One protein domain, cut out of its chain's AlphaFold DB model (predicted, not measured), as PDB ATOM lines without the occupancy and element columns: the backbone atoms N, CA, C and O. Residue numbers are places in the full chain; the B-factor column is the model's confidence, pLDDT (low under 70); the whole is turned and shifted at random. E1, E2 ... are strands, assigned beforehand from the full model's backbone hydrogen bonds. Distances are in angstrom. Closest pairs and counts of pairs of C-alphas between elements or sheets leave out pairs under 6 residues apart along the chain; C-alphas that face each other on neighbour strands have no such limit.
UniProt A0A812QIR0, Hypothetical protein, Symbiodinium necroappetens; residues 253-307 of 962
ATOM      1  N   GLY A 253     181.257 130.646 203.958       62.06
ATOM      2  CA  GLY A 253     181.444 131.427 202.736       62.06
ATOM      3  C   GLY A 253     180.357 132.498 202.579       62.06
ATOM      4  O   GLY A 253     179.289 132.374 203.183       62.06
ATOM      5  N   PRO A 254     180.594 133.534 201.752       62.44
ATOM      6  CA  PRO A 254     179.607 134.579 201.538       62.44
ATOM      7  C   PRO A 254     178.314 133.999 200.950       62.44
ATOM      8  O   PRO A 254     178.342 133.311 199.929       62.44
ATOM      9  N   SER A 255     177.183 134.300 201.585       65.12
ATOM     10  CA  SER A 255     175.846 133.891 201.158       65.12
ATOM     11  C   SER A 255     174.991 135.107 200.802       65.12
ATOM     12  O   SER A 255     175.074 136.168 201.422       65.12
ATOM     13  N   VAL A 256     174.164 134.968 199.765       64.31
ATOM     14  CA  VAL A 256     173.232 136.020 199.343       64.31
ATOM     15  C   VAL A 256     171.877 135.758 199.989       64.31
ATOM     16  O   VAL A 256     171.223 134.766 199.667       64.31
ATOM     17  N   ARG A 257     171.454 136.661 200.880       66.06
ATOM     18  CA  ARG A 257     170.122 136.663 201.488       66.06
ATOM     19  C   ARG A 257     169.246 137.728 200.815       66.06
ATOM     20  O   ARG A 257     169.641 138.873 200.612       66.06
ATOM     21  N   ASP A 258     168.034 137.320 200.471       62.41
ATOM     22  CA  ASP A 258     166.976 138.092 199.804       62.41
ATOM     23  C   ASP A 258     166.018 138.785 200.803       62.41
ATOM     24  O   ASP A 258     165.105 139.529 200.436       62.41
ATOM     25  N   TYR A 259     166.263 138.587 202.099       64.56
ATOM     26  CA  TYR A 259     165.587 139.255 203.203       64.56
ATOM     27  C   TYR A 259     166.544 139.467 204.379       64.56
ATOM     28  O   TYR A 259     167.516 138.729 204.550       64.56
ATOM     29  N   VAL A 260     166.224 140.456 205.210       63.31
ATOM     30  CA  VAL A 260     166.820 140.666 206.533       63.31
ATOM     31  C   VAL A 260     165.712 140.508 207.571       63.31
ATOM     32  O   VAL A 260     164.600 141.012 207.393       63.31
ATOM     33  N   ASP A 261     165.998 139.775 208.644       74.00
ATOM     34  CA  ASP A 261     165.077 139.597 209.763       74.00
ATOM     35  C   ASP A 261     165.142 140.827 210.687       74.00
ATOM     36  O   ASP A 261     166.021 140.943 211.543       74.00
ATOM     37  N   GLU A 262     164.199 141.760 210.530       75.44
ATOM     38  CA  GLU A 262     164.008 142.851 211.489       75.44
ATOM     39  C   GLU A 262     163.238 142.317 212.701       75.44
ATOM     40  O   GLU A 262     162.021 142.114 212.657       75.44
ATOM     41  N   CYS A 263     163.963 142.066 213.790       79.00
ATOM     42  CA  CYS A 263     163.403 141.535 215.027       79.00
ATOM     43  C   CYS A 263     163.163 142.625 216.066       79.00
ATOM     44  O   CYS A 263     164.073 143.368 216.436       79.00
ATOM     45  N   VAL A 264     161.937 142.679 216.580       83.00
ATOM     46  CA  VAL A 264     161.516 143.619 217.620       83.00
ATOM     47  C   VAL A 264     160.994 142.829 218.816       83.00
ATOM     48  O   VAL A 264     160.277 141.839 218.660       83.00
ATOM     49  N   ILE A 265     161.343 143.265 220.027       85.25
ATOM     50  CA  ILE A 265     160.747 142.731 221.255       85.25
ATOM     51  C   ILE A 265     159.314 143.272 221.338       85.25
ATOM     52  O   ILE A 265     159.122 144.451 221.633       85.25
ATOM     53  N   THR A 266     158.313 142.438 221.051       87.75
ATOM     54  CA  THR A 266     156.891 142.832 221.061       87.75
ATOM     55  C   THR A 266     156.226 142.653 222.421       87.75
ATOM     56  O   THR A 266     155.151 143.200 222.661       87.75
ATOM     57  N   GLY A 267     156.877 141.953 223.351       90.00
ATOM     58  CA  GLY A 267     156.414 141.827 224.728       90.00
ATOM     59  C   GLY A 267     157.361 141.011 225.598       90.00
ATOM     60  O   GLY A 267     158.481 140.694 225.203       90.00
ATOM     61  N   TRP A 268     156.888 140.639 226.783       90.69
ATOM     62  CA  TRP A 268     157.565 139.718 227.694       90.69
ATOM     63  C   TRP A 268     156.565 138.641 228.117       90.69
ATOM     64  O   TRP A 268     155.392 138.936 228.336       90.69
ATOM     65  N   ARG A 269     157.017 137.387 228.189       88.56
ATOM     66  CA  ARG A 269     156.243 136.257 228.705       88.56
ATOM     67  C   ARG A 269     156.825 135.836 230.044       88.56
ATOM     68  O   ARG A 269     157.994 135.455 230.115       88.56
ATOM     69  N   ASP A 270     155.985 135.837 231.064       90.19
ATOM     70  CA  ASP A 270     156.319 135.279 232.367       90.19
ATOM     71  C   ASP A 270     156.510 133.762 232.236       90.19
ATOM     72  O   ASP A 270     155.638 133.037 231.751       90.19
ATOM     73  N   ILE A 271     157.677 133.274 232.652       87.19
ATOM     74  CA  ILE A 271     157.940 131.850 232.834       87.19
ATOM     75  C   ILE A 271     157.378 131.489 234.201       87.19
ATOM     76  O   ILE A 271     158.015 131.719 235.227       87.19
ATOM     77  N   THR A 272     156.175 130.932 234.223       88.50
ATOM     78  CA  THR A 272     155.567 130.411 235.446       88.50
ATOM     79  C   THR A 272     155.782 128.910 235.581       88.50
ATOM     80  O   THR A 272     155.606 128.175 234.609       88.50
ATOM     81  N   THR A 273     156.063 128.448 236.797       83.50
ATOM     82  CA  THR A 273     155.934 127.038 237.183       83.50
ATOM     83  C   THR A 273     154.838 126.890 238.232       83.50
ATOM     84  O   THR A 273     154.611 127.812 239.015       83.50
ATOM     85  N   THR A 274     154.165 125.744 238.275       83.62
ATOM     86  CA  THR A 274     153.130 125.475 239.280       83.62
ATOM     87  C   THR A 274     153.644 124.433 240.261       83.62
ATOM     88  O   THR A 274     153.835 123.276 239.893       83.62
ATOM     89  N   PHE A 275     153.850 124.827 241.517       70.00
ATOM     90  CA  PHE A 275     154.318 123.938 242.580       70.00
ATOM     91  C   PHE A 275     153.274 123.919 243.704       70.00
ATOM     92  O   PHE A 275     152.830 124.967 244.164       70.00
ATOM     93  N   TRP A 276     152.807 122.725 244.086       77.25
ATOM     94  CA  TRP A 276     151.713 122.520 245.060       77.25
ATOM     95  C   TRP A 276     150.436 123.340 244.787       77.25
ATOM     96  O   TRP A 276     149.768 123.808 245.704       77.25
ATOM     97  N   GLY A 277     150.084 123.522 243.509       86.19
ATOM     98  CA  GLY A 277     148.889 124.268 243.099       86.19
ATOM     99  C   GLY A 277     149.021 125.795 243.157       86.19
ATOM    100  O   GLY A 277     148.078 126.484 242.775       86.19
ATOM    101  N   GLN A 278     150.173 126.336 243.570       72.69
ATOM    102  CA  GLN A 278     150.488 127.758 243.429       72.69
ATOM    103  C   GLN A 278     151.378 127.997 242.208       72.69
ATOM    104  O   GLN A 278     152.369 127.301 241.989       72.69
ATOM    105  N   THR A 279     151.014 129.001 241.415       86.31
ATOM    106  CA  THR A 279     151.766 129.434 240.234       86.31
ATOM    107  C   THR A 279     152.807 130.472 240.648       86.31
ATOM    108  O   THR A 279     152.452 131.551 241.118       86.31
ATOM    109  N   ILE A 280     154.088 130.155 240.465       81.38
ATOM    110  CA  ILE A 280     155.234 131.004 240.809       81.38
ATOM    111  C   ILE A 280     155.893 131.480 239.511       81.38
ATOM    112  O   ILE A 280     156.253 130.663 238.662       81.38
ATOM    113  N   VAL A 281     156.070 132.794 239.354       87.50
ATOM    114  CA  VAL A 281     156.841 133.381 238.246       87.50
ATOM    115  C   VAL A 281     158.333 133.211 238.547       87.50
ATOM    116  O   VAL A 281     158.833 133.765 239.522       87.50
ATOM    117  N   LEU A 282     159.043 132.447 237.717       84.38
ATOM    118  CA  LEU A 282     160.490 132.207 237.826       84.38
ATOM    119  C   LEU A 282     161.334 133.273 237.107       84.38
ATOM    120  O   LEU A 282     162.533 133.373 237.344       84.38
ATOM    121  N   GLY A 283     160.726 134.050 236.211       85.44
ATOM    122  CA  GLY A 283     161.382 135.119 235.460       85.44
ATOM    123  C   GLY A 283     160.580 135.514 234.223       85.44
ATOM    124  O   GLY A 283     159.559 134.898 233.919       85.44
ATOM    125  N   THR A 284     161.040 136.522 233.486       87.00
ATOM    126  CA  THR A 284     160.376 137.011 232.269       87.00
ATOM    127  C   THR A 284     161.279 136.814 231.052       87.00
ATOM    128  O   THR A 284     162.456 137.171 231.063       87.00
ATOM    129  N   LYS A 285     160.745 136.224 229.976       84.50
ATOM    130  CA  LYS A 285     161.466 136.020 228.710       84.50
ATOM    131  C   LYS A 285     160.924 136.980 227.649       84.50
ATOM    132  O   LYS A 285     159.704 137.028 227.482       84.50
ATOM    133  N   PRO A 286     161.766 137.720 226.908       83.94
ATOM    134  CA  PRO A 286     161.274 138.608 225.864       83.94
ATOM    135  C   PRO A 286     160.631 137.789 224.738       83.94
ATOM    136  O   PRO A 286     161.179 136.779 224.287       83.94
ATOM    137  N   ILE A 287     159.460 138.233 224.289       86.81
ATOM    138  CA  ILE A 287     158.818 137.767 223.062       86.81
ATOM    139  C   ILE A 287     159.422 138.592 221.931       86.81
ATOM    140  O   ILE A 287     159.287 139.814 221.913       86.81
ATOM    141  N   VAL A 288     160.114 137.921 221.016       85.75
ATOM    142  CA  VAL A 288     160.745 138.540 219.850       85.75
ATOM    143  C   VAL A 288     159.946 138.143 218.616       85.75
ATOM    144  O   VAL A 288     159.868 136.959 218.293       85.75
ATOM    145  N   GLU A 289     159.367 139.121 217.927       83.81
ATOM    146  CA  GLU A 289     158.800 138.921 216.594       83.81
ATOM    147  C   GLU A 289     159.797 139.404 215.549       83.81
ATOM    148  O   GLU A 289     160.198 140.569 215.542       83.81
ATOM    149  N   CYS A 290     160.172 138.500 214.651       78.19
ATOM    150  CA  CYS A 290     161.030 138.783 213.511       78.19
ATOM    151  C   CYS A 290     160.179 138.925 212.253       78.19
ATOM    152  O   CYS A 290     159.465 137.996 211.869       78.19
ATOM    153  N   LYS A 291     160.252 140.089 211.605       80.88
ATOM    154  CA  LYS A 291     159.628 140.325 210.303       80.88
ATOM    155  C   LYS A 291     160.694 140.259 209.222       80.88
ATOM    156  O   LYS A 291     161.665 141.010 209.250       80.88
ATOM    157  N   LYS A 292     160.467 139.393 208.234       71.31
ATOM    158  CA  LYS A 292     161.275 139.344 207.013       71.31
ATOM    159  C   LYS A 292     161.014 140.600 206.200       71.31
ATOM    160  O   LYS A 292     159.970 140.727 205.562       71.31
ATOM    161  N   LYS A 293     161.961 141.528 206.228       68.25
ATOM    162  CA  LYS A 293     161.997 142.670 205.323       68.25
ATOM    163  C   LYS A 293     162.710 142.218 204.059       68.25
ATOM    164  O   LYS A 293     163.857 141.785 204.132       68.25
ATOM    165  N   SER A 294     162.042 142.280 202.912       57.12
ATOM    166  CA  SER A 294     162.698 142.023 201.630       57.12
ATOM    167  C   SER A 294     163.736 143.115 201.366       57.12
ATOM    168  O   SER A 294     163.442 144.309 201.469       57.12
ATOM    169  N   VAL A 295     164.964 142.705 201.049       55.25
ATOM    170  CA  VAL A 295     166.079 143.616 200.759       55.25
ATOM    171  C   VAL A 295     166.631 143.265 199.385       55.25
ATOM    172  O   VAL A 295     166.734 142.097 199.029       55.25
ATOM    173  N   LEU A 296     166.965 144.287 198.594       57.03
ATOM    174  CA  LEU A 296     167.318 144.140 197.174       57.03
ATOM    175  C   LEU A 296     168.533 143.227 196.928       57.03
ATOM    176  O   LEU A 296     168.595 142.584 195.883       57.03
ATOM    177  N   MET A 297     169.473 143.193 197.878       58.06
ATOM    178  CA  MET A 297     170.491 142.155 198.063       58.06
ATOM    179  C   MET A 297     171.184 142.381 199.420       58.06
ATOM    180  O   MET A 297     171.751 143.454 199.643       58.06
ATOM    181  N   ALA A 298     171.173 141.390 200.314       60.47
ATOM    182  CA  ALA A 298     172.025 141.373 201.501       60.47
ATOM    183  C   ALA A 298     173.128 140.326 201.307       60.47
ATOM    184  O   ALA A 298     172.842 139.148 201.087       60.47
ATOM    185  N   LEU A 299     174.391 140.755 201.356       63.84
ATOM    186  CA  LEU A 299     175.538 139.860 201.234       63.84
ATOM    187  C   LEU A 299     176.065 139.558 202.636       63.84
ATOM    188  O   LEU A 299     176.727 140.389 203.257       63.84
ATOM    189  N   ASP A 300     175.706 138.390 203.153       69.94
ATOM    190  CA  ASP A 300     176.205 137.870 204.418       69.94
ATOM    191  C   ASP A 300     177.577 137.254 204.179       69.94
ATOM    192  O   ASP A 300     177.688 136.178 203.598       69.94
ATOM    193  N   TRP A 301     178.629 137.963 204.588       67.19
ATOM    194  CA  TRP A 301     180.019 137.531 204.407       67.19
ATOM    195  C   TRP A 301     180.436 136.416 205.373       67.19
ATOM    196  O   TRP A 301     181.577 135.952 205.306       67.19
ATOM    197  N   GLY A 302     179.519 135.991 206.243       72.31
ATOM    198  CA  GLY A 302     179.716 134.897 207.167       72.31
ATOM    199  C   GLY A 302     180.598 135.244 208.363       72.31
ATOM    200  O   GLY A 302     181.137 136.344 208.545       72.31
ATOM    201  N   ARG A 303     180.739 134.228 209.204       77.56
ATOM    202  CA  ARG A 303     181.667 134.148 210.319       77.56
ATOM    203  C   ARG A 303     182.891 133.341 209.893       77.56
ATOM    204  O   ARG A 303     182.775 132.178 209.508       77.56
ATOM    205  N   GLN A 304     184.060 133.965 209.990       66.50
ATOM    206  CA  GLN A 304     185.361 133.328 209.819       66.50
ATOM    207  C   GLN A 304     185.975 133.111 211.199       66.50
ATOM    208  O   GLN A 304     186.474 134.052 211.825       66.50
ATOM    209  N   LYS A 305     185.920 131.868 211.681       77.19
ATOM    210  CA  LYS A 305     186.420 131.476 212.996       77.19
ATOM    211  C   LYS A 305     187.520 130.431 212.852       77.19
ATOM    212  O   LYS A 305     187.248 129.258 212.609       77.19
ATOM    213  N   CYS A 306     188.762 130.846 213.067       65.38
ATOM    214  CA  CYS A 306     189.899 129.931 213.139       65.38
ATOM    215  C   CYS A 306     190.308 129.694 214.590       65.38
ATOM    216  O   CYS A 306     190.339 130.617 215.406       65.38
ATOM    217  N   TRP A 307     190.664 128.457 214.917       77.38
ATOM    218  CA  TRP A 307     191.113 128.054 216.244       77.38
ATOM    219  C   TRP A 307     192.301 127.100 216.157       77.38
ATOM    220  O   TRP A 307     192.474 126.398 215.164       77.38
TER     221      TRP A 307
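This is residues 253 to 307 of the 962 residues of the protein "Hypothetical protein" of Symbiodinium necroappetens (UniProt A0A812QIR0). One long, narrow hairpin makes most of this domain: strands E1 and E2 run side by side as a two-stranded ribbon, coil round each other along its length, and turn off near its open end. From that end the short strand E3 runs off as an arm away from the ribbon, and no other part covers either face of the ribbon. The printed part has 55 residues with three named strands, E1, E2 and E3 in that order along the chain, and no named helix; the sheet's order is E1 - E2, antiparallel, and the class is all strand. The whole is extended, with a radius of gyration of the C-alphas of 19.0 A, and flat, with spans of 53 by 35 by 11 A.

Start at Ser 255, where E1, residues 255 to 275, begins, and look across to E2, residues 278 to 300: they are antiparallel neighbours and a hairpin, with 176 degrees between their N-to-C directions. At the open end, C-alphas 255 and 300 face each other at 5.2 A, and N 255 is within hydrogen-bond range of O 300, at 2.8 A. Go on to Asp 258, where E1 bends by 86 degrees; E2 bends by 123 degrees at Met 297, whose C-alpha faces that of Asp 258 at 5.6 A. The next facing pair is C-alphas 259 and 294, 4.3 A apart. Farther along, C-alphas 263 and 290 face each other at 3.9 A, and N 269 and O 285 are 2.8 A apart. Near the turn, N 275 and O 278 are 2.9 A apart. Beyond E2 comes E3, residues 303 to 307, which is apart from E1 and from E2 and pairs with no named strand.

Find C-alpha 255 at (175.846, 133.891, 201.158); from there E1 runs 47.7 A to C-alpha 275 at (154.318, 123.938, 242.580). E2 returns from C-alpha 278 to C-alpha 300, 47.8 A from first to last. E3 begins at C-alpha 303 and ends at C-alpha 307, at (191.113, 128.054, 216.244).

Look at Trp 276 and Leu 296 for the two C-alphas farthest apart, at 54.8 A. The C-alphas of Gly 253 and Trp 307, first and last in the printed part, are 17.0 A apart. The printed part has no cut, and the links E1 to E2 and E2 to E3 are tight, with 2 residues each. In the B-factor column the mean pLDDT of the printed part is 75.7; 19 residues are under 70, namely 253 to 260, 293 to 301, 304 and 306.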